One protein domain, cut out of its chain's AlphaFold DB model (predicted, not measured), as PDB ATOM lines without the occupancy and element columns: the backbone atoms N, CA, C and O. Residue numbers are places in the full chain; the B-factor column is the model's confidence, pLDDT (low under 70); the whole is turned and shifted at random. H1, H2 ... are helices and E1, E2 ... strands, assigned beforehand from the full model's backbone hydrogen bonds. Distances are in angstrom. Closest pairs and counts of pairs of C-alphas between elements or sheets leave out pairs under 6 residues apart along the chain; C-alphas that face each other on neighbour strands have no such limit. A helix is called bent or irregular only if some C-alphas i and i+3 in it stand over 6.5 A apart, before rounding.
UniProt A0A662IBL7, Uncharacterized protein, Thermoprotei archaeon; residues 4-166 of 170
ATOM      1  N   TRP A   4     346.810 325.839 401.515       70.25
ATOM      2  CA  TRP A   4     345.784 326.257 400.554       70.25
ATOM      3  C   TRP A   4     344.429 325.557 400.749       70.25
ATOM      4  O   TRP A   4     343.372 326.186 400.682       70.25
ATOM      5  N   ARG A   5     344.444 324.246 401.027       66.56
ATOM      6  CA  ARG A   5     343.215 323.466 401.240       66.56
ATOM      7  C   ARG A   5     342.510 323.916 402.518       66.56
ATOM      8  O   ARG A   5     341.291 324.040 402.512       66.56
ATOM      9  N   ARG A   6     343.281 324.222 403.567       69.31
ATOM     10  CA  ARG A   6     342.775 324.763 404.837       69.31
ATOM     11  C   ARG A   6     342.112 326.127 404.639       69.31
ATOM     12  O   ARG A   6     340.946 326.289 404.982       69.31
ATOM     13  N   ARG A   7     342.784 327.051 403.947       75.88
ATOM     14  CA  ARG A   7     342.250 328.396 403.683       75.88
ATOM     15  C   ARG A   7     340.981 328.396 402.828       75.88
ATOM     16  O   ARG A   7     340.070 329.183 403.063       75.88
ATOM     17  N   LYS A   8     340.874 327.486 401.855       74.50
ATOM     18  CA  LYS A   8     339.652 327.327 401.045       74.50
ATOM     19  C   LYS A   8     338.456 326.851 401.877       74.50
ATOM     20  O   LYS A   8     337.335 327.293 401.636       74.50
ATOM     21  N   VAL A   9     338.688 325.935 402.819       74.00
ATOM     22  CA  VAL A   9     337.657 325.459 403.753       74.00
ATOM     23  C   VAL A   9     337.214 326.595 404.673       74.00
ATOM     24  O   VAL A   9     336.014 326.812 404.811       74.00
ATOM     25  N   GLU A  10     338.161 327.372 405.202       77.75
ATOM     26  CA  GLU A  10     337.876 328.539 406.046       77.75
ATOM     27  C   GLU A  10     337.023 329.585 405.313       77.75
ATOM     28  O   GLU A  10     335.958 329.950 405.802       77.75
ATOM     29  N   ILE A  11     337.415 330.000 404.102       81.38
ATOM     30  CA  ILE A  11     336.652 330.979 403.304       81.38
ATOM     31  C   ILE A  11     335.235 330.468 403.006       81.38
ATOM     32  O   ILE A  11     334.264 331.213 403.128       81.38
ATOM     33  N   ARG A  12     335.089 329.191 402.627       79.25
ATOM     34  CA  ARG A  12     333.773 328.593 402.343       79.25
ATOM     35  C   ARG A  12     332.868 328.633 403.570       79.25
ATOM     36  O   ARG A  12     331.707 329.022 403.454       79.25
ATOM     37  N   ALA A  13     333.389 328.216 404.719       75.94
ATOM     38  CA  ALA A  13     332.620 328.178 405.949       75.94
ATOM     39  C   ALA A  13     332.311 329.596 406.466       75.94
ATOM     40  O   ALA A  13     331.213 329.809 406.964       75.94
ATOM     41  N   GLN A  14     333.187 330.588 406.250       80.19
ATOM     42  CA  GLN A  14     332.900 331.999 406.546       80.19
ATOM     43  C   GLN A  14     331.752 332.538 405.688       80.19
ATOM     44  O   GLN A  14     330.807 333.107 406.224       80.19
ATOM     45  N   LEU A  15     331.783 332.301 404.372       79.81
ATOM     46  CA  LEU A  15     330.695 332.705 403.474       79.81
ATOM     47  C   LEU A  15     329.365 332.047 403.860       79.81
ATOM     48  O   LEU A  15     328.314 332.688 403.805       79.81
ATOM     49  N   MET A  16     329.407 330.776 404.266       78.06
ATOM     50  CA  MET A  16     328.225 330.068 404.754       78.06
ATOM     51  C   MET A  16     327.743 330.633 406.096       78.06
ATOM     52  O   MET A  16     326.546 330.835 406.262       78.06
ATOM     53  N   ALA A  17     328.646 330.946 407.026       75.31
ATOM     54  CA  ALA A  17     328.293 331.567 408.299       75.31
ATOM     55  C   ALA A  17     327.607 332.921 408.078       75.31
ATOM     56  O   ALA A  17     326.503 333.121 408.575       75.31
ATOM     57  N   SER A  18     328.168 333.793 407.233       73.81
ATOM     58  CA  SER A  18     327.543 335.075 406.872       73.81
ATOM     59  C   SER A  18     326.159 334.902 406.238       73.81
ATOM     60  O   SER A  18     325.245 335.677 406.519       73.81
ATOM     61  N   LEU A  19     325.970 333.870 405.406       75.88
ATOM     62  CA  LEU A  19     324.659 333.540 404.845       75.88
ATOM     63  C   LEU A  19     323.657 333.145 405.945       75.88
ATOM     64  O   LEU A  19     322.484 333.515 405.865       75.88
ATOM     65  N   MET A  20     324.112 332.409 406.963       74.81
ATOM     66  CA  MET A  20     323.262 331.895 408.042       74.81
ATOM     67  C   MET A  20     322.911 332.974 409.068       74.81
ATOM     68  O   MET A  20     321.772 333.005 409.534       74.81
ATOM     69  N   THR A  21     323.831 333.898 409.361       63.62
ATOM     70  CA  THR A  21     323.610 335.046 410.256       63.62
ATOM     71  C   THR A  21     322.417 335.901 409.817       63.62
ATOM     72  O   THR A  21     321.657 336.373 410.656       63.62
ATOM     73  N   ALA A  22     322.189 336.043 408.506       56.41
ATOM     74  CA  ALA A  22     321.128 336.901 407.984       56.41
ATOM     75  C   ALA A  22     319.724 336.266 408.000       56.41
ATOM     76  O   ALA A  22     318.736 337.004 407.984       56.41
ATOM     77  N   ARG A  23     319.600 334.928 407.914       64.19
ATOM     78  CA  ARG A  23     318.308 334.263 407.611       64.19
ATOM     79  C   ARG A  23     318.082 332.873 408.219       64.19
ATOM     80  O   ARG A  23     317.000 332.328 408.020       64.19
ATOM     81  N   GLY A  24     319.044 332.301 408.945       75.88
ATOM     82  CA  GLY A  24     318.959 330.912 409.408       75.88
ATOM     83  C   GLY A  24     318.769 329.911 408.257       75.88
ATOM     84  O   GLY A  24     319.071 330.204 407.096       75.88
ATOM     85  N   LEU A  25     318.270 328.719 408.582       87.50
ATOM     86  CA  LEU A  25     317.960 327.667 407.617       87.50
ATOM     87  C   LEU A  25     316.505 327.221 407.757       87.50
ATOM     88  O   LEU A  25     316.106 326.782 408.827       87.50
ATOM     89  N   THR A  26     315.758 327.201 406.657       89.19
ATOM     90  CA  THR A  26     314.429 326.576 406.616       89.19
ATOM     91  C   THR A  26     314.513 325.225 405.915       89.19
ATOM     92  O   THR A  26     315.075 325.105 404.821       89.19
ATOM     93  N   LEU A  27     313.943 324.195 406.529       90.25
ATOM     94  CA  LEU A  27     313.875 322.840 405.996       90.25
ATOM     95  C   LEU A  27     312.463 322.514 405.508       90.25
ATOM     96  O   LEU A  27     311.476 322.997 406.051       90.25
ATOM     97  N   PHE A  28     312.373 321.642 404.507       91.44
ATOM     98  CA  PHE A  28     311.129 321.176 403.901       91.44
ATOM     99  C   PHE A  28     311.189 319.666 403.693       91.44
ATOM    100  O   PHE A  28     312.237 319.117 403.348       91.44
ATOM    101  N   ARG A  29     310.049 318.983 403.824       90.75
ATOM    102  CA  ARG A  29     309.938 317.547 403.501       90.75
ATOM    103  C   ARG A  29     310.084 317.274 402.004       90.75
ATOM    104  O   ARG A  29     310.575 316.225 401.599       90.75
ATOM    105  N   SER A  30     309.665 318.221 401.173       90.50
ATOM    106  CA  SER A  30     309.729 318.137 399.717       90.50
ATOM    107  C   SER A  30     309.914 319.529 399.108       90.50
ATOM    108  O   SER A  30     309.897 320.530 399.819       90.50
ATOM    109  N   TYR A  31     310.148 319.605 397.795       92.00
ATOM    110  CA  TYR A  31     310.223 320.901 397.122       92.00
ATOM    111  C   TYR A  31     308.840 321.573 397.130       92.00
ATOM    112  O   TYR A  31     307.867 320.929 396.724       92.00
ATOM    113  N   PRO A  32     308.737 322.848 397.542       86.38
ATOM    114  CA  PRO A  32     307.482 323.580 397.462       86.38
ATOM    115  C   PRO A  32     307.041 323.704 396.000       86.38
ATOM    116  O   PRO A  32     307.842 324.020 395.119       86.38
ATOM    117  N   ARG A  33     305.760 323.426 395.742       87.06
ATOM    118  CA  ARG A  33     305.185 323.397 394.385       87.06
ATOM    119  C   ARG A  33     304.871 324.790 393.839       87.06
ATOM    120  O   ARG A  33     304.793 324.965 392.628       87.06
ATOM    121  N   SER A  34     304.694 325.775 394.719       84.38
ATOM    122  CA  SER A  34     304.361 327.155 394.366       84.38
ATOM    123  C   SER A  34     304.966 328.145 395.370       84.38
ATOM    124  O   SER A  34     305.386 327.761 396.464       84.38
ATOM    125  N   LYS A  35     305.001 329.439 395.012       79.06
ATOM    126  CA  LYS A  35     305.398 330.512 395.945       79.06
ATOM    127  C   LYS A  35     304.422 330.647 397.116       79.06
ATOM    128  O   LYS A  35     304.864 330.913 398.227       79.06
ATOM    129  N   ALA A  36     303.126 330.464 396.862       77.62
ATOM    130  CA  ALA A  36     302.084 330.561 397.883       77.62
ATOM    131  C   ALA A  36     302.230 329.459 398.944       77.62
ATOM    132  O   ALA A  36     302.062 329.705 400.133       77.62
ATOM    133  N   ASP A  37     302.645 328.265 398.520       79.00
ATOM    134  CA  ASP A  37     302.809 327.111 399.403       79.00
ATOM    135  C   ASP A  37     304.189 327.027 400.060       79.00
ATOM    136  O   ASP A  37     304.469 326.052 400.761       79.00
ATOM    137  N   PHE A  38     305.076 327.994 399.801       84.00
ATOM    138  CA  PHE A  38     306.459 327.943 400.262       84.00
ATOM    139  C   PHE A  38     306.498 327.858 401.787       84.00
ATOM    140  O   PHE A  38     306.776 326.799 402.329       84.00
ATOM    141  N   TRP A  39     306.114 328.922 402.489       80.75
ATOM    142  CA  TRP A  39     306.164 328.944 403.953       80.75
ATOM    143  C   TRP A  39     305.145 328.011 404.610       80.75
ATOM    144  O   TRP A  39     305.415 327.478 405.679       80.75
ATOM    145  N   LYS A  40     304.026 327.726 403.936       76.06
ATOM    146  CA  LYS A  40     303.025 326.763 404.413       76.06
ATOM    147  C   LYS A  40     303.588 325.345 404.561       76.06
ATOM    148  O   LYS A  40     303.166 324.617 405.450       76.06
ATOM    149  N   ASN A  41     304.525 324.952 403.698       79.12
ATOM    150  CA  ASN A  41     305.154 323.629 403.738       79.12
ATOM    151  C   ASN A  41     306.526 323.630 404.424       79.12
ATOM    152  O   ASN A  41     307.239 322.621 404.355       79.12
ATOM    153  N   ALA A  42     306.923 324.751 405.034       83.75
ATOM    154  CA  ALA A  42     308.125 324.794 405.849       83.75
ATOM    155  C   ALA A  42     307.975 323.777 406.985       83.75
ATOM    156  O   ALA A  42     307.022 323.807 407.753       83.75
ATOM    157  N   TYR A  43     308.911 322.839 407.050       84.12
ATOM    158  CA  TYR A  43     308.917 321.787 408.056       84.12
ATOM    159  C   TYR A  43     309.514 322.289 409.373       84.12
ATOM    160  O   TYR A  43     308.978 321.994 410.436       84.12
ATOM    161  N   MET A  44     310.615 323.043 409.308       85.19
ATOM    162  CA  MET A  44     311.245 323.649 410.486       85.19
ATOM    163  C   MET A  44     312.193 324.783 410.111       85.19
ATOM    164  O   MET A  44     312.821 324.729 409.052       85.19
ATOM    165  N   ASP A  45     312.354 325.738 411.026       85.44
ATOM    166  CA  ASP A  45     313.460 326.692 411.013       85.44
ATOM    167  C   ASP A  45     314.553 326.253 411.988       85.44
ATOM    168  O   ASP A  45     314.304 325.903 413.144       85.44
ATOM    169  N   VAL A  46     315.791 326.301 411.518       88.31
ATOM    170  CA  VAL A  46     316.986 325.909 412.252       88.31
ATOM    171  C   VAL A  46     317.914 327.109 412.358       88.31
ATOM    172  O   VAL A  46     318.293 327.723 411.357       88.31
ATOM    173  N   GLU A  47     318.318 327.424 413.583       87.31
ATOM    174  CA  GLU A  47     319.450 328.307 413.830       87.31
ATOM    175  C   GLU A  47     320.719 327.473 413.781       87.31
ATOM    176  O   GLU A  47     320.940 326.603 414.620       87.31
ATOM    177  N   VAL A  48     321.534 327.718 412.761       90.69
ATOM    178  CA  VAL A  48     322.863 327.123 412.653       90.69
ATOM    179  C   VAL A  48     323.793 327.883 413.589       90.69
ATOM    180  O   VAL A  48     323.872 329.103 413.502       90.69
ATOM    181  N   LEU A  49     324.486 327.153 414.460       91.56
ATOM    182  CA  LEU A  49     325.406 327.700 415.460       91.56
ATOM    183  C   LEU A  49     326.865 327.489 415.061       91.56
ATOM    184  O   LEU A  49     327.713 328.338 415.323       91.56
ATOM    185  N   ALA A  50     327.165 326.375 414.391       93.44
ATOM    186  CA  ALA A  50     328.515 326.070 413.942       93.44
ATOM    187  C   ALA A  50     328.528 325.303 412.619       93.44
ATOM    188  O   ALA A  50     327.584 324.590 412.269       93.44
ATOM    189  N   ILE A  51     329.628 325.443 411.888       94.19
ATOM    190  CA  ILE A  51     329.873 324.786 410.608       94.19
ATOM    191  C   ILE A  51     331.190 324.029 410.699       94.19
ATOM    192  O   ILE A  51     332.240 324.613 410.960       94.19
ATOM    193  N   PHE A  52     331.122 322.731 410.440       94.50
ATOM    194  CA  PHE A  52     332.246 321.812 410.469       94.50
ATOM    195  C   PHE A  52     332.597 321.376 409.043       94.50
ATOM    196  O   PHE A  52     331.697 321.063 408.255       94.50
ATOM    197  N   PRO A  53     333.886 321.277 408.691       93.69
ATOM    198  CA  PRO A  53     334.302 320.548 407.503       93.69
ATOM    199  C   PRO A  53     333.873 319.082 407.622       93.69
ATOM    200  O   PRO A  53     334.021 318.465 408.677       93.69
ATOM    201  N   LYS A  54     333.375 318.485 406.536       93.38
ATOM    202  CA  LYS A  54     332.935 317.079 406.538       93.38
ATOM    203  C   LYS A  54     334.053 316.109 406.939       93.38
ATOM    204  O   LYS A  54     333.765 315.042 407.478       93.38
ATOM    205  N   GLU A  55     335.309 316.464 406.687       93.62
ATOM    206  CA  GLU A  55     336.483 315.685 407.086       93.62
ATOM    207  C   GLU A  55     336.635 315.538 408.609       93.62
ATOM    208  O   GLU A  55     337.201 314.544 409.053       93.62
ATOM    209  N   GLU A  56     336.098 316.466 409.408       94.88
ATOM    210  CA  GLU A  56     336.124 316.385 410.877       94.88
ATOM    211  C   GLU A  56     335.069 315.414 411.431       94.88
ATOM    212  O   GLU A  56     335.074 315.106 412.623       94.88
ATOM    213  N   TRP A  57     334.174 314.885 410.586       95.62
ATOM    214  CA  TRP A  57     333.079 314.020 411.027       95.62
ATOM    215  C   TRP A  57     333.508 312.822 411.885       95.62
ATOM    216  O   TRP A  57     332.838 312.577 412.885       95.62
ATOM    217  N   PRO A  58     334.580 312.065 411.569       96.88
ATOM    218  CA  PRO A  58     334.990 310.945 412.412       96.88
ATOM    219  C   PRO A  58     335.303 311.374 413.849       96.88
ATOM    220  O   PRO A  58     334.828 310.726 414.778       96.88
ATOM    221  N   ARG A  59     336.017 312.498 414.010       97.19
ATOM    222  CA  ARG A  59     336.392 313.068 415.313       97.19
ATOM    223  C   ARG A  59     335.179 313.638 416.039       97.19
ATOM    224  O   ARG A  59     334.978 313.357 417.211       97.19
ATOM    225  N   LEU A  60     334.326 314.373 415.327       97.00
ATOM    226  CA  LEU A  60     333.090 314.921 415.886       97.00
ATOM    227  C   LEU A  60     332.125 313.820 416.342       97.00
ATOM    228  O   LEU A  60     331.512 313.930 417.394       97.00
ATOM    229  N   ARG A  61     332.006 312.734 415.574       97.12
ATOM    230  CA  ARG A  61     331.169 311.582 415.930       97.12
ATOM    231  C   ARG A  61     331.691 310.854 417.164       97.12
ATOM    232  O   ARG A  61     330.887 310.382 417.963       97.12
ATOM    233  N   GLU A  62     333.006 310.713 417.284       97.69
ATOM    234  CA  GLU A  62     333.633 310.143 418.476       97.69
ATOM    235  C   GLU A  62     333.374 311.016 419.701       97.69
ATOM    236  O   GLU A  62     332.853 310.504 420.689       97.69
ATOM    237  N   LEU A  63     333.587 312.329 419.580       97.88
ATOM    238  CA  LEU A  63     333.304 313.272 420.656       97.88
ATOM    239  C   LEU A  63     331.833 313.235 421.083       97.88
ATOM    240  O   LEU A  63     331.550 313.181 422.273       97.88
ATOM    241  N   LEU A  64     330.890 313.216 420.132       97.81
ATOM    242  CA  LEU A  64     329.456 313.082 420.424       97.81
ATOM    243  C   LEU A  64     329.182 311.846 421.289       97.81
ATOM    244  O   LEU A  64     328.485 311.945 422.290       97.81
ATOM    245  N   ARG A  65     329.774 310.695 420.951       96.88
ATOM    246  CA  ARG A  65     329.626 309.463 421.736       96.88
ATOM    247  C   ARG A  65     330.225 309.602 423.140       96.88
ATOM    248  O   ARG A  65     329.602 309.166 424.100       96.88
ATOM    249  N   GLU A  66     331.426 310.164 423.254       96.94
ATOM    250  CA  GLU A  66     332.129 310.341 424.536       96.94
ATOM    251  C   GLU A  66     331.411 311.319 425.466       96.94
ATOM    252  O   GLU A  66     331.370 311.115 426.674       96.94
ATOM    253  N   THR A  67     330.797 312.346 424.887       95.56
ATOM    254  CA  THR A  67     330.022 313.368 425.598       95.56
ATOM    255  C   THR A  67     328.554 312.984 425.758       95.56
ATOM    256  O   THR A  67     327.734 313.848 426.016       95.56
ATOM    257  N   GLY A  68     328.198 311.706 425.587       96.38
ATOM    258  CA  GLY A  68     326.856 311.205 425.899       96.38
ATOM    259  C   GLY A  68     325.759 311.577 424.899       96.38
ATOM    260  O   GLY A  68     324.588 311.341 425.176       96.38
ATOM    261  N   TRP A  69     326.090 312.120 423.725       98.00
ATOM    262  CA  TRP A  69     325.109 312.344 422.664       98.00
ATOM    263  C   TRP A  69     324.838 311.049 421.904       98.00
ATOM    264  O   TRP A  69     325.738 310.458 421.297       98.00
ATOM    265  N   TRP A  70     323.571 310.650 421.824       96.88
ATOM    266  CA  TRP A  70     323.154 309.539 420.975       96.88
ATOM    267  C   TRP A  70     322.426 310.027 419.730       96.88
ATOM    268  O   TRP A  70     321.785 311.078 419.683       96.88
ATOM    269  N   ARG A  71     322.556 309.230 418.672       94.94
ATOM    270  CA  ARG A  71     321.898 309.490 417.399       94.94
ATOM    271  C   ARG A  71     320.407 309.164 417.523       94.94
ATOM    272  O   ARG A  71     320.053 308.036 417.850       94.94
ATOM    273  N   GLY A  72     319.565 310.135 417.193       90.25
ATOM    274  CA  GLY A  72     318.146 309.932 416.911       90.25
ATOM    275  C   GLY A  72     317.879 309.748 415.414       90.25
ATOM    276  O   GLY A  72     318.757 309.355 414.636       90.25
ATOM    277  N   ASP A  73     316.660 310.077 414.991       87.44
ATOM    278  CA  ASP A  73     316.224 309.883 413.610       87.44
ATOM    279  C   ASP A  73     317.022 310.705 412.590       87.44
ATOM    280  O   ASP A  73     317.538 311.798 412.859       87.44
ATOM    281  N   SER A  74     317.107 310.164 411.374       89.94
ATOM    282  CA  SER A  74     317.735 310.824 410.233       89.94
ATOM    283  C   SER A  74     316.778 310.948 409.061       89.94
ATOM    284  O   SER A  74     316.125 309.977 408.686       89.94
ATOM    285  N   GLU A  75     316.761 312.119 408.432       92.69
ATOM    286  CA  GLU A  75     315.784 312.484 407.413       92.69
ATOM    287  C   GLU A  75     316.471 313.165 406.226       92.69
ATOM    288  O   GLU A  75     317.377 313.986 406.384       92.69
ATOM    289  N   LYS A  76     316.036 312.840 405.004       94.38
ATOM    290  CA  LYS A  76     316.421 313.600 403.809       94.38
ATOM    291  C   LYS A  76     315.419 314.731 403.623       94.38
ATOM    292  O   LYS A  76     314.243 314.469 403.385       94.38
ATOM    293  N   LEU A  77     315.890 315.967 403.708       94.81
ATOM    294  CA  LEU A  77     315.066 317.173 403.628       94.81
ATOM    295  C   LEU A  77     315.567 318.085 402.509       94.81
ATOM    296  O   LEU A  77     316.651 317.890 401.963       94.81
ATOM    297  N   VAL A  78     314.772 319.078 402.138       93.50
ATOM    298  CA  VAL A  78     315.188 320.171 401.259       93.50
ATOM    299  C   VAL A  78     315.510 321.378 402.136       93.50
ATOM    300  O   VAL A  78     314.690 321.779 402.947       93.50
ATOM    301  N   ALA A  79     316.699 321.944 401.980       92.56
ATOM    302  CA  ALA A  79     317.192 323.111 402.694       92.56
ATOM    303  C   ALA A  79     317.053 324.376 401.848       92.56
ATOM    304  O   ALA A  79     317.421 324.380 400.668       92.56
ATOM    305  N   TYR A  80     316.569 325.449 402.466       89.88
ATOM    306  CA  TYR A  80     316.557 326.804 401.933       89.88
ATOM    307  C   TYR A  80     317.299 327.748 402.873       89.88
ATOM    308  O   TYR A  80     316.975 327.858 404.050       89.88
ATOM    309  N   PHE A  81     318.262 328.469 402.313       85.19
ATOM    310  CA  PHE A  81     319.162 329.356 403.047       85.19
ATOM    311  C   PHE A  81     318.832 330.849 402.842       85.19
ATOM    312  O   PHE A  81     319.627 331.720 403.180       85.19
ATOM    313  N   GLY A  82     317.682 331.170 402.234       77.88
ATOM    314  CA  GLY A  82     317.260 332.551 401.973       77.88
ATOM    315  C   GLY A  82     317.486 333.064 400.539       77.88
ATOM    316  O   GLY A  82     318.043 332.380 399.680       77.88
ATOM    317  N   LYS A  83     317.000 334.293 400.269       71.62
ATOM    318  CA  LYS A  83     316.884 334.884 398.916       71.62
ATOM    319  C   LYS A  83     318.188 334.779 398.118       71.62
ATOM    320  O   LYS A  83     319.242 335.172 398.608       71.62
ATOM    321  N   GLY A  84     318.074 334.324 396.869       70.56
ATOM    322  CA  GLY A  84     319.191 334.186 395.927       70.56
ATOM    323  C   GLY A  84     319.905 332.834 395.989       70.56
ATOM    324  O   GLY A  84     320.641 332.497 395.064       70.56
ATOM    325  N   VAL A  85     319.647 332.018 397.018       80.44
ATOM    326  CA  VAL A  85     320.244 330.686 397.149       80.44
ATOM    327  C   VAL A  85     319.271 329.620 396.665       80.44
ATOM    328  O   VAL A  85     318.111 329.560 397.075       80.44
ATOM    329  N   ARG A  86     319.756 328.747 395.777       85.06
ATOM    330  CA  ARG A  86     318.982 327.589 395.321       85.06
ATOM    331  C   ARG A  86     318.802 326.606 396.469       85.06
ATOM    332  O   ARG A  86     319.776 326.231 397.120       85.06
ATOM    333  N   MET A  87     317.570 326.143 396.646       90.25
ATOM    334  CA  MET A  87     317.273 325.057 397.569       90.25
ATOM    335  C   MET A  87     318.035 323.787 397.184       90.25
ATOM    336  O   MET A  87     318.274 323.539 395.997       90.25
ATOM    337  N   ARG A  88     318.392 322.963 398.172       92.75
ATOM    338  CA  ARG A  88     319.097 321.692 397.939       92.75
ATOM    339  C   ARG A  88     318.611 320.590 398.855       92.75
ATOM    340  O   ARG A  88     318.247 320.845 399.993       92.75
ATOM    341  N   ARG A  89     318.669 319.345 398.382       94.88
ATOM    342  CA  ARG A  89     318.465 318.181 399.249       94.88
ATOM    343  C   ARG A  89     319.662 318.011 400.184       94.88
ATOM    344  O   ARG A  89     320.801 318.024 399.722       94.88
ATOM    345  N   VAL A  90     319.382 317.828 401.465       95.81
ATOM    346  CA  VAL A  90     320.349 317.643 402.548       95.81
ATOM    347  C   VAL A  90     319.959 316.429 403.384       95.81
ATOM    348  O   VAL A  90     318.784 316.068 403.465       95.81
ATOM    349  N   LEU A  91     320.948 315.790 404.001       96.12
ATOM    350  CA  LEU A  91     320.706 314.833 405.077       96.12
ATOM    351  C   LEU A  91     320.707 315.604 406.393       96.12
ATOM    352  O   LEU A  91     321.636 316.369 406.643       96.12
ATOM    353  N   VAL A  92     319.697 315.379 407.221       95.69
ATOM    354  CA  VAL A  92     319.610 315.911 408.578       95.69
ATOM    355  C   VAL A  92     319.594 314.738 409.542       95.69
ATOM    356  O   VAL A  92     318.831 313.795 409.354       95.69
ATOM    357  N   VAL A  93     320.447 314.774 410.557       95.94
ATOM    358  CA  VAL A  93     320.504 313.762 411.614       95.94
ATOM    359  C   VAL A  93     320.278 314.455 412.944       95.94
ATOM    360  O   VAL A  93     320.933 315.455 413.238       95.94
ATOM    361  N   ASN A  94     319.342 313.939 413.729       95.44
ATOM    362  CA  ASN A  94     319.116 314.405 415.085       95.44
ATOM    363  C   ASN A  94     320.106 313.740 416.045       95.44
ATOM    364  O   ASN A  94     320.332 312.534 415.954       95.44
ATOM    365  N   TYR A  95     320.642 314.509 416.981       97.44
ATOM    366  CA  TYR A  95     321.366 313.998 418.141       97.44
ATOM    367  C   TYR A  95     320.678 314.492 419.406       97.44
ATOM    368  O   TYR A  95     320.175 315.615 419.431       97.44
ATOM    369  N   ILE A  96     320.623 313.628 420.413       97.19
ATOM    370  CA  ILE A  96     319.925 313.854 421.678       97.19
ATOM    371  C   ILE A  96     320.920 313.636 422.819       97.19
ATOM    372  O   ILE A  96     321.819 312.805 422.688       97.19
ATOM    373  N   HIS A  97     320.768 314.401 423.895       97.00
ATOM    374  CA  HIS A  97     321.579 314.329 425.107       97.00
ATOM    375  C   HIS A  97     320.685 314.496 426.341       97.00
ATOM    376  O   HIS A  97     319.753 315.301 426.305       97.00
ATOM    377  N   GLU A  98     320.958 313.762 427.421       96.44
ATOM    378  CA  GLU A  98     320.228 313.898 428.691       96.44
ATOM    379  C   GLU A  98     320.604 315.206 429.381       96.44
ATOM    380  O   GLU A  98     321.776 315.568 429.459       96.44
ATOM    381  N   THR A  99     319.625 315.949 429.874       94.06
ATOM    382  CA  THR A  99     319.904 317.142 430.675       94.06
ATOM    383  C   THR A  99     319.771 316.832 432.159       94.06
ATOM    384  O   THR A  99     319.268 315.786 432.558       94.06
ATOM    385  N   GLU A 100     320.182 317.783 432.992       89.25
ATOM    386  CA  GLU A 100     319.975 317.720 434.443       89.25
ATOM    387  C   GLU A 100     318.567 318.198 434.861       89.25
ATOM    388  O   GLU A 100     318.234 318.229 436.046       89.25
ATOM    389  N   SER A 101     317.723 318.602 433.904       87.50
ATOM    390  CA  SER A 101     316.393 319.152 434.159       87.50
ATOM    391  C   SER A 101     315.310 318.083 434.069       87.50
ATOM    392  O   SER A 101     315.095 317.492 433.017       87.50
ATOM    393  N   ASN A 102     314.516 317.933 435.130       85.62
ATOM    394  CA  ASN A 102     313.326 317.072 435.113       85.62
ATOM    395  C   ASN A 102     312.216 317.581 434.174       85.62
ATOM    396  O   ASN A 102     311.366 316.802 433.752       85.62
ATOM    397  N   ILE A 103     312.196 318.884 433.865       88.25
ATOM    398  CA  ILE A 103     311.178 319.507 432.998       88.25
ATOM    399  C   ILE A 103     311.583 319.381 431.526       88.25
ATOM    400  O   ILE A 103     310.742 319.144 430.661       88.25
ATOM    401  N   TYR A 104     312.883 319.493 431.251       90.06
ATOM    402  CA  TYR A 104     313.461 319.423 429.912       90.06
ATOM    403  C   TYR A 104     314.518 318.319 429.845       90.06
ATOM    404  O   TYR A 104     315.684 318.632 429.608       90.06
ATOM    405  N   PRO A 105     314.153 317.039 430.041       92.31
ATOM    406  CA  PRO A 105     315.107 315.943 430.258       92.31
ATOM    407  C   PRO A 105     316.046 315.686 429.081       92.31
ATOM    408  O   PRO A 105     317.036 314.978 429.228       92.31
ATOM    409  N   TYR A 106     315.762 316.268 427.915       94.88
ATOM    410  CA  TYR A 106     316.556 316.083 426.715       94.88
ATOM    411  C   TYR A 106     316.880 317.408 426.027       94.88
ATOM    412  O   TYR A 106     316.012 318.258 425.818       94.88
ATOM    413  N   ALA A 107     318.133 317.539 425.603       95.12
ATOM    414  CA  ALA A 107     318.573 318.519 424.625       95.12
ATOM    415  C   ALA A 107     318.701 317.846 423.256       95.12
ATOM    416  O   ALA A 107     319.044 316.667 423.155       95.12
ATOM    417  N   SER A 108     318.442 318.594 422.186       95.00
ATOM    418  CA  SER A 108     318.550 318.095 420.817       95.00
ATOM    419  C   SER A 108     319.270 319.069 419.893       95.00
ATOM    420  O   SER A 108     319.037 320.280 419.919       95.00
ATOM    421  N   ILE A 109     320.115 318.513 419.029       96.00
ATOM    422  CA  ILE A 109     320.806 319.237 417.960       96.00
ATOM    423  C   ILE A 109     320.565 318.548 416.617       96.00
ATOM    424  O   ILE A 109     320.351 317.337 416.525       96.00
ATOM    425  N   LYS A 110     320.624 319.331 415.546       95.44
ATOM    426  CA  LYS A 110     320.573 318.865 414.163       95.44
ATOM    427  C   LYS A 110     321.958 318.960 413.551       95.44
ATOM    428  O   LYS A 110     322.559 320.029 413.533       95.44
ATOM    429  N   MET A 111     322.405 317.859 412.966       96.62
ATOM    430  CA  MET A 111     323.565 317.808 412.087       96.62
ATOM    431  C   MET A 111     323.066 317.779 410.643       96.62
ATOM    432  O   MET A 111     322.322 316.878 410.261       96.62
ATOM    433  N   ILE A 112     323.418 318.784 409.845       95.56
ATOM    434  CA  ILE A 112     322.872 318.998 408.498       95.56
ATOM    435  C   ILE A 112     324.005 318.957 407.474       95.56
ATOM    436  O   ILE A 112     324.855 319.845 407.430       95.56
ATOM    437  N   TRP A 113     324.002 317.940 406.614       95.50
ATOM    438  CA  TRP A 113     325.011 317.752 405.572       95.50
ATOM    439  C   TRP A 113     324.671 318.568 404.335       95.50
ATOM    440  O   TRP A 113     323.691 318.284 403.637       95.50
ATOM    441  N   HIS A 114     325.539 319.517 404.005       91.88
ATOM    442  CA  HIS A 114     325.418 320.327 402.806       91.88
ATOM    443  C   HIS A 114     326.756 320.393 402.063       91.88
ATOM    444  O   HIS A 114     327.683 321.111 402.436       91.88
ATOM    445  N   GLY A 115     326.860 319.634 400.969       88.88
ATOM    446  CA  GLY A 115     328.098 319.541 400.197       88.88
ATOM    447  C   GLY A 115     329.241 318.947 401.026       88.88
ATOM    448  O   GLY A 115     329.185 317.779 401.411       88.88
ATOM    449  N   ASN A 116     330.271 319.758 401.278       90.38
ATOM    450  CA  ASN A 116     331.464 319.375 402.042       90.38
ATOM    451  C   ASN A 116     331.459 319.923 403.476       90.38
ATOM    452  O   ASN A 116     332.496 319.895 404.137       90.38
ATOM    453  N   ASP A 117     330.317 320.422 403.939       92.94
ATOM    454  CA  ASP A 117     330.146 320.990 405.268       92.94
ATOM    455  C   ASP A 117     329.045 320.247 406.029       92.94
ATOM    456  O   ASP A 117     328.108 319.690 405.440       92.94
ATOM    457  N   ILE A 118     329.170 320.256 407.351       95.31
ATOM    458  CA  ILE A 118     328.177 319.770 408.298       95.31
ATOM    459  C   ILE A 118     327.825 320.944 409.199       95.31
ATOM    460  O   ILE A 118     328.682 321.484 409.888       95.31
ATOM    461  N   MET A 119     326.570 321.363 409.168       94.44
ATOM    462  CA  MET A 119     326.073 322.441 410.015       94.44
ATOM    463  C   MET A 119     325.475 321.835 411.278       94.44
ATOM    464  O   MET A 119     324.639 320.936 411.182       94.44
ATOM    465  N   LEU A 120     325.888 322.335 412.435       95.31
ATOM    466  CA  LEU A 120     325.235 322.079 413.709       95.31
ATOM    467  C   LEU A 120     324.224 323.189 413.942       95.31
ATOM    468  O   LEU A 120     324.579 324.369 413.934       95.31
ATOM    469  N   GLY A 121     322.970 322.814 414.151       92.88
ATOM    470  CA  GLY A 121     321.918 323.770 414.443       92.88
ATOM    471  C   GLY A 121     320.912 323.278 415.466       92.88
ATOM    472  O   GLY A 121     320.790 322.084 415.729       92.88
ATOM    473  N   VAL A 122     320.175 324.225 416.025       91.31
ATOM    474  CA  VAL A 122     319.095 323.998 416.984       91.31
ATOM    475  C   VAL A 122     317.776 324.470 416.388       91.31
ATOM    476  O   VAL A 122     317.742 325.371 415.548       91.31
ATOM    477  N   LEU A 123     316.680 323.836 416.797       85.25
ATOM    478  CA  LEU A 123     315.342 324.220 416.354       85.25
ATOM    479  C   LEU A 123     315.046 325.653 416.811       85.25
ATOM    480  O   LEU A 123     314.953 325.885 418.006       85.25
ATOM    481  N   ALA A 124     314.873 326.586 415.878       70.50
ATOM    482  CA  ALA A 124     314.653 328.005 416.176       70.50
ATOM    483  C   ALA A 124     313.205 328.462 415.933       70.50
ATOM    484  O   ALA A 124     312.913 329.660 415.987       70.50
ATOM    485  N   GLY A 125     312.309 327.521 415.630       63.28
ATOM    486  CA  GLY A 125     310.868 327.721 415.514       63.28
ATOM    487  C   GLY A 125     310.204 326.709 414.583       63.28
ATOM    488  O   GLY A 125     310.821 326.202 413.637       63.28
ATOM    489  N   ARG A 126     308.928 326.430 414.854       54.53
ATOM    490  CA  ARG A 126     308.029 325.656 413.997       54.53
ATOM    491  C   ARG A 126     307.043 326.627 413.344       54.53
ATOM    492  O   ARG A 126     306.579 327.555 413.993       54.53
ATOM    493  N   TYR A 127     306.742 326.433 412.062       53.31
ATOM    494  CA  TYR A 127     305.577 327.073 411.455       53.31
ATOM    495  C   TYR A 127     304.409 326.106 411.559       53.31
ATOM    496  O   TYR A 127     304.469 325.002 411.016       53.31
ATOM    497  N   GLU A 128     303.333 326.544 412.196       41.75
ATOM    498  CA  GLU A 128     302.001 326.086 411.839       41.75
ATOM    499  C   GLU A 128     301.327 327.265 411.121       41.75
ATOM    500  O   GLU A 128     301.268 328.377 411.631       41.75
ATOM    501  N   ASN A 129     300.913 327.071 409.868       45.00
ATOM    502  CA  ASN A 129     300.121 328.049 409.102       45.00
ATOM    503  C   ASN A 129     300.764 329.416 408.765       45.00
ATOM    504  O   ASN A 129     300.057 330.361 408.424       45.00
ATOM    505  N   GLY A 130     302.096 329.517 408.728       42.50
ATOM    506  CA  GLY A 130     302.790 330.667 408.122       42.50
ATOM    507  C   GLY A 130     303.064 331.856 409.051       42.50
ATOM    508  O   GLY A 130     303.619 332.848 408.583       42.50
ATOM    509  N   TRP A 131     302.771 331.731 410.347       45.81
ATOM    510  CA  TRP A 131     303.245 332.649 411.387       45.81
ATOM    511  C   TRP A 131     303.979 331.874 412.482       45.81
ATOM    512  O   TRP A 131     303.679 330.713 412.752       45.81
ATOM    513  N   LYS A 132     304.999 332.507 413.064       54.19
ATOM    514  CA  LYS A 132     305.871 331.919 414.084       54.19
ATOM    515  C   LYS A 132     305.217 332.110 415.458       54.19
ATOM    516  O   LYS A 132     305.639 332.971 416.224       54.19
ATOM    517  N   GLU A 133     304.128 331.394 415.722       53.78
ATOM    518  CA  GLU A 133     303.593 331.309 417.083       53.78
ATOM    519  C   GLU A 133     304.575 330.492 417.920       53.78
ATOM    520  O   GLU A 133     304.894 329.356 417.585       53.78
ATOM    521  N   PHE A 134     305.115 331.108 418.970       58.66
ATOM    522  CA  PHE A 134     305.982 330.424 419.914       58.66
ATOM    523  C   PHE A 134     305.189 330.127 421.174       58.66
ATOM    524  O   PHE A 134     304.821 331.047 421.910       58.66
ATOM    525  N   TYR A 135     304.978 328.848 421.460       64.12
ATOM    526  CA  TYR A 135     304.559 328.462 422.797       64.12
ATOM    527  C   TYR A 135     305.728 328.704 423.772       64.12
ATOM    528  O   TYR A 135     306.869 328.391 423.427       64.12
ATOM    529  N   PRO A 136     305.494 329.224 424.994       71.38
ATOM    530  CA  PRO A 136     306.565 329.483 425.967       71.38
ATOM    531  C   PRO A 136     307.499 328.283 426.203       71.38
ATOM    532  O   PRO A 136     308.716 328.442 426.232       71.38
ATOM    533  N   PHE A 137     306.941 327.067 426.238       76.75
ATOM    534  CA  PHE A 137     307.698 325.815 426.337       76.75
ATOM    535  C   PHE A 137     308.705 325.617 425.189       76.75
ATOM    536  O   PHE A 137     309.815 325.136 425.405       76.75
ATOM    537  N   GLU A 138     308.358 326.002 423.958       73.00
ATOM    538  CA  GLU A 138     309.255 325.869 422.805       73.00
ATOM    539  C   GLU A 138     310.426 326.855 422.873       73.00
ATOM    540  O   GLU A 138     311.527 326.529 422.427       73.00
ATOM    541  N   ILE A 139     310.211 328.038 423.458       77.69
ATOM    542  CA  ILE A 139     311.272 329.027 423.702       77.69
ATOM    543  C   ILE A 139     312.249 328.494 424.750       77.69
ATOM    544  O   ILE A 139     313.464 328.555 424.553       77.69
ATOM    545  N   GLU A 140     311.732 327.941 425.846       82.50
ATOM    546  CA  GLU A 140     312.553 327.358 426.907       82.50
ATOM    547  C   GLU A 140     313.329 326.129 426.409       82.50
ATOM    548  O   GLU A 140     314.548 326.063 426.580       82.50
ATOM    549  N   GLN A 141     312.676 325.212 425.685       86.94
ATOM    550  CA  GLN A 141     313.342 324.067 425.055       86.94
ATOM    551  C   GLN A 141     314.397 324.509 424.027       86.94
ATOM    552  O   GLN A 141     315.458 323.886 423.929       86.94
ATOM    553  N   TYR A 142     314.151 325.579 423.263       86.38
ATOM    554  CA  TYR A 142     315.171 326.184 422.401       86.38
ATOM    555  C   TYR A 142     316.374 326.669 423.216       86.38
ATOM    556  O   TYR A 142     317.509 326.386 422.831       86.38
ATOM    557  N   GLY A 143     316.139 327.337 424.349       87.25
ATOM    558  CA  GLY A 143     317.188 327.752 425.280       87.25
ATOM    559  C   GLY A 143     318.028 326.571 425.767       87.25
ATOM    560  O   GLY A 143     319.252 326.607 425.656       87.25
ATOM    561  N   VAL A 144     317.381 325.485 426.201       91.50
ATOM    562  CA  VAL A 144     318.050 324.236 426.608       91.50
ATOM    563  C   VAL A 144     318.891 323.667 425.464       91.50
ATOM    564  O   VAL A 144     320.089 323.438 425.629       91.50
ATOM    565  N   ASN A 145     318.303 323.506 424.276       93.25
ATOM    566  CA  ASN A 145     319.012 323.000 423.099       93.25
ATOM    567  C   ASN A 145     320.237 323.859 422.766       93.25
ATOM    568  O   ASN A 145     321.305 323.325 422.468       93.25
ATOM    569  N   LYS A 146     320.094 325.187 422.824       91.75
ATOM    570  CA  LYS A 146     321.163 326.139 422.519       91.75
ATOM    571  C   LYS A 146     322.296 326.072 423.536       91.75
ATOM    572  O   LYS A 146     323.453 326.054 423.128       91.75
ATOM    573  N   THR A 147     321.979 325.989 424.826       94.06
ATOM    574  CA  THR A 147     322.981 325.858 425.893       94.06
ATOM    575  C   THR A 147     323.821 324.600 425.702       94.06
ATOM    576  O   THR A 147     325.043 324.685 425.615       94.06
ATOM    577  N   TYR A 148     323.183 323.440 425.539       96.56
ATOM    578  CA  TYR A 148     323.901 322.176 425.343       96.56
ATOM    579  C   TYR A 148     324.661 322.129 424.009       96.56
ATOM    580  O   TYR A 148     325.768 321.596 423.943       96.56
ATOM    581  N   ALA A 149     324.119 322.738 422.951       96.06
ATOM    582  CA  ALA A 149     324.837 322.902 421.693       96.06
ATOM    583  C   ALA A 149     326.105 323.755 421.850       96.06
ATOM    584  O   ALA A 149     327.138 323.415 421.274       96.06
ATOM    585  N   GLN A 150     326.045 324.838 422.629       95.75
ATOM    586  CA  GLN A 150     327.205 325.689 422.886       95.75
ATOM    587  C   GLN A 150     328.270 324.954 423.706       95.75
ATOM    588  O   GLN A 150     329.442 325.019 423.346       95.75
ATOM    589  N   LEU A 151     327.868 324.180 424.722       96.50
ATOM    590  CA  LEU A 151     328.790 323.326 425.481       96.50
ATOM    591  C   LEU A 151     329.528 322.342 424.563       96.50
ATOM    592  O   LEU A 151     330.748 322.214 424.646       96.50
ATOM    593  N   LEU A 152     328.818 321.703 423.626       97.50
ATOM    594  CA  LEU A 152     329.443 320.832 422.628       97.50
ATOM    595  C   LEU A 152     330.397 321.599 421.695       97.50
ATOM    596  O   LEU A 152     331.459 321.083 421.348       97.50
ATOM    597  N   ILE A 153     330.041 322.814 421.266       96.62
ATOM    598  CA  ILE A 153     330.915 323.659 420.433       96.62
ATOM    599  C   ILE A 153     332.198 324.016 421.187       96.62
ATOM    600  O   ILE A 153     333.288 323.936 420.614       96.62
ATOM    601  N   ASP A 154     332.092 324.390 422.456       97.00
ATOM    602  CA  ASP A 154     333.246 324.746 423.279       97.00
ATOM    603  C   ASP A 154     334.142 323.532 423.529       97.00
ATOM    604  O   ASP A 154     335.368 323.625 423.414       97.00
ATOM    605  N   GLU A 155     333.541 322.363 423.725       97.75
ATOM    606  CA  GLU A 155     334.254 321.096 423.808       97.75
ATOM    607  C   GLU A 155     334.969 320.747 422.488       97.75
ATOM    608  O   GLU A 155     336.147 320.388 422.492       97.75
ATOM    609  N   CYS A 156     334.322 320.958 421.336       96.94
ATOM    610  CA  CYS A 156     334.958 320.807 420.023       96.94
ATOM    611  C   CYS A 156     336.196 321.705 419.880       96.94
ATOM    612  O   CYS A 156     337.229 321.253 419.378       96.94
ATOM    613  N   LYS A 157     336.120 322.966 420.332       95.44
ATOM    614  CA  LYS A 157     337.275 323.882 420.337       95.44
ATOM    615  C   LYS A 157     338.379 323.361 421.250       95.44
ATOM    616  O   LYS A 157     339.540 323.355 420.842       95.44
ATOM    617  N   ARG A 158     338.022 322.891 422.451       96.88
ATOM    618  CA  ARG A 158     338.956 322.345 423.447       96.88
ATOM    619  C   ARG A 158     339.772 321.183 422.882       96.88
ATOM    620  O   ARG A 158     340.983 321.140 423.080       96.88
ATOM    621  N   VAL A 159     339.134 320.279 422.137       96.12
ATOM    622  CA  VAL A 159     339.799 319.117 421.515       96.12
ATOM    623  C   VAL A 159     340.372 319.406 420.117       96.12
ATOM    624  O   VAL A 159     340.877 318.505 419.439       96.12
ATOM    625  N   GLY A 160     340.301 320.656 419.649       93.00
ATOM    626  CA  GLY A 160     340.862 321.081 418.366       93.00
ATOM    627  C   GLY A 160     340.149 320.491 417.146       93.00
ATOM    628  O   GLY A 160     340.802 320.128 416.161       93.00
ATOM    629  N   ILE A 161     338.826 320.329 417.202       94.75
ATOM    630  CA  ILE A 161     337.997 320.082 416.014       94.75
ATOM    631  C   ILE A 161     337.814 321.410 415.278       94.75
ATOM    632  O   ILE A 161     337.364 322.403 415.851       94.75
ATOM    633  N   SER A 162     338.160 321.433 413.990       91.75
ATOM    634  CA  SER A 162     338.015 322.634 413.166       91.75
ATOM    635  C   SER A 162     336.535 322.980 412.975       91.75
ATOM    636  O   SER A 162     335.770 322.164 412.458       91.75
ATOM    637  N   LEU A 163     336.138 324.201 413.330       92.88
ATOM    638  CA  LEU A 163     334.775 324.699 413.143       92.88
ATOM    639  C   LEU A 163     334.753 326.215 412.929       92.88
ATOM    640  O   LEU A 163     335.700 326.916 413.287       92.88
ATOM    641  N   ILE A 164     333.654 326.710 412.365       91.62
ATOM    642  CA  ILE A 164     333.335 328.140 412.302       91.62
ATOM    643  C   ILE A 164     332.023 328.379 413.030       91.62
ATOM    644  O   ILE A 164     331.008 327.782 412.678       91.62
ATOM    645  N   GLU A 165     332.046 329.260 414.023       90.38
ATOM    646  CA  GLU A 165     330.839 329.698 414.717       90.38
ATOM    647  C   GLU A 165     330.070 330.709 413.873       90.38
ATOM    648  O   GLU A 165     330.637 331.649 413.310       90.38
ATOM    649  N   VAL A 166     328.758 330.524 413.817       85.31
ATOM    650  CA  VAL A 166     327.834 331.463 413.196       85.31
ATOM    651  C   VAL A 166     327.417 332.460 414.269       85.31
ATOM    652  O   VAL A 166     326.581 332.166 415.121       85.31
TER     653      VAL A 166
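This is residues 4 to 166 of the 170 residues of an uncharacterized protein of Thermoprotei archaeon (UniProt A0A662IBL7). Six strands ring an axis in a closed barrel, and three helices pack on its outside: the long H3 slantwise over E5, H1 along E2 and E6, and the shorter H2 with pairs to E6, E3 and E4 above all. The printed part has 163 residues, with three named helices and six named strands in the order H1 E1 E2 H2 E3 E4 E5 E6 H3, a mixed class of helices and strands. Round the ring run E1 E2 E6 E5 E4 E3 and back to E1, all antiparallel. The whole is compact, with a radius of gyration of the C-alphas of 15.8 A, and flat in outline, spanning 47 by 46 by 24 A.

Start with E1, residues 25 to 28, and E2, residues 42 to 53, a hairpin in which N 25 and O 46 are 2.9 A apart. On the other side of E2 find E6, residues 117 to 125, with N 52 and O 118 at 2.8 A. Next comes E5, residues 106 to 114, where N 112 and O 119 of E6 are 2.8 A apart. Then E4, residues 88 to 98, has N 95 and O 109 at 2.9 A. E3, residues 70 to 80, has N 72 and O 94 at 2.8 A, and closes the ring on E1 with N 28 and O 78 at 2.8 A. E3 E4 E5 E6 form a meander, each strand the antiparallel neighbour of the one before. H3, residues 136 to 158, is on the barrel, outside it, at a height of 6.5 A; its closest C-alphas to E5 are Asn 145 and Ala 107, 4.8 A. H1, residues 4 to 23, runs along E2 at 26 degrees on the local plane, with Ala 13 and Ile 51 closest at 6.4 A. H2, residues 54 to 66, is irregular, C-alphas 55 and 58 being 7.3 A apart; it is close to H3 but not clearly touching, with Leu 60 and Cys 156 closest at 7.4 A. H1 is apart from both. Every O i to N i+4 pair is within hydrogen-bond range in H3, against 14 of 16 in H1 and 7 of 9 in H2.

Find C-alpha 4 at (345.784, 326.257, 400.554); H1 runs 29.5 A from there. E2 spans 26.6 A and bends by 79 degrees at residue 49. E3 spans 26.5 A, E4 31.7 A, E5 25.8 A and E6 22.8 A, against 10.1 A for E1 and 19.2 A for H2. H3 runs 33.3 A to C-alpha 158 at (338.956, 322.345, 423.447).

The C-alphas of Trp 4 and Asn 102 are farthest apart, 48.3 A. The printed part has no cut. The link from E1 to E2, 13 residues, is long. Mean pLDDT of the printed part is 85.9; look for values under 70 at residues 5 to 6, 21 to 23 and 125 to 135.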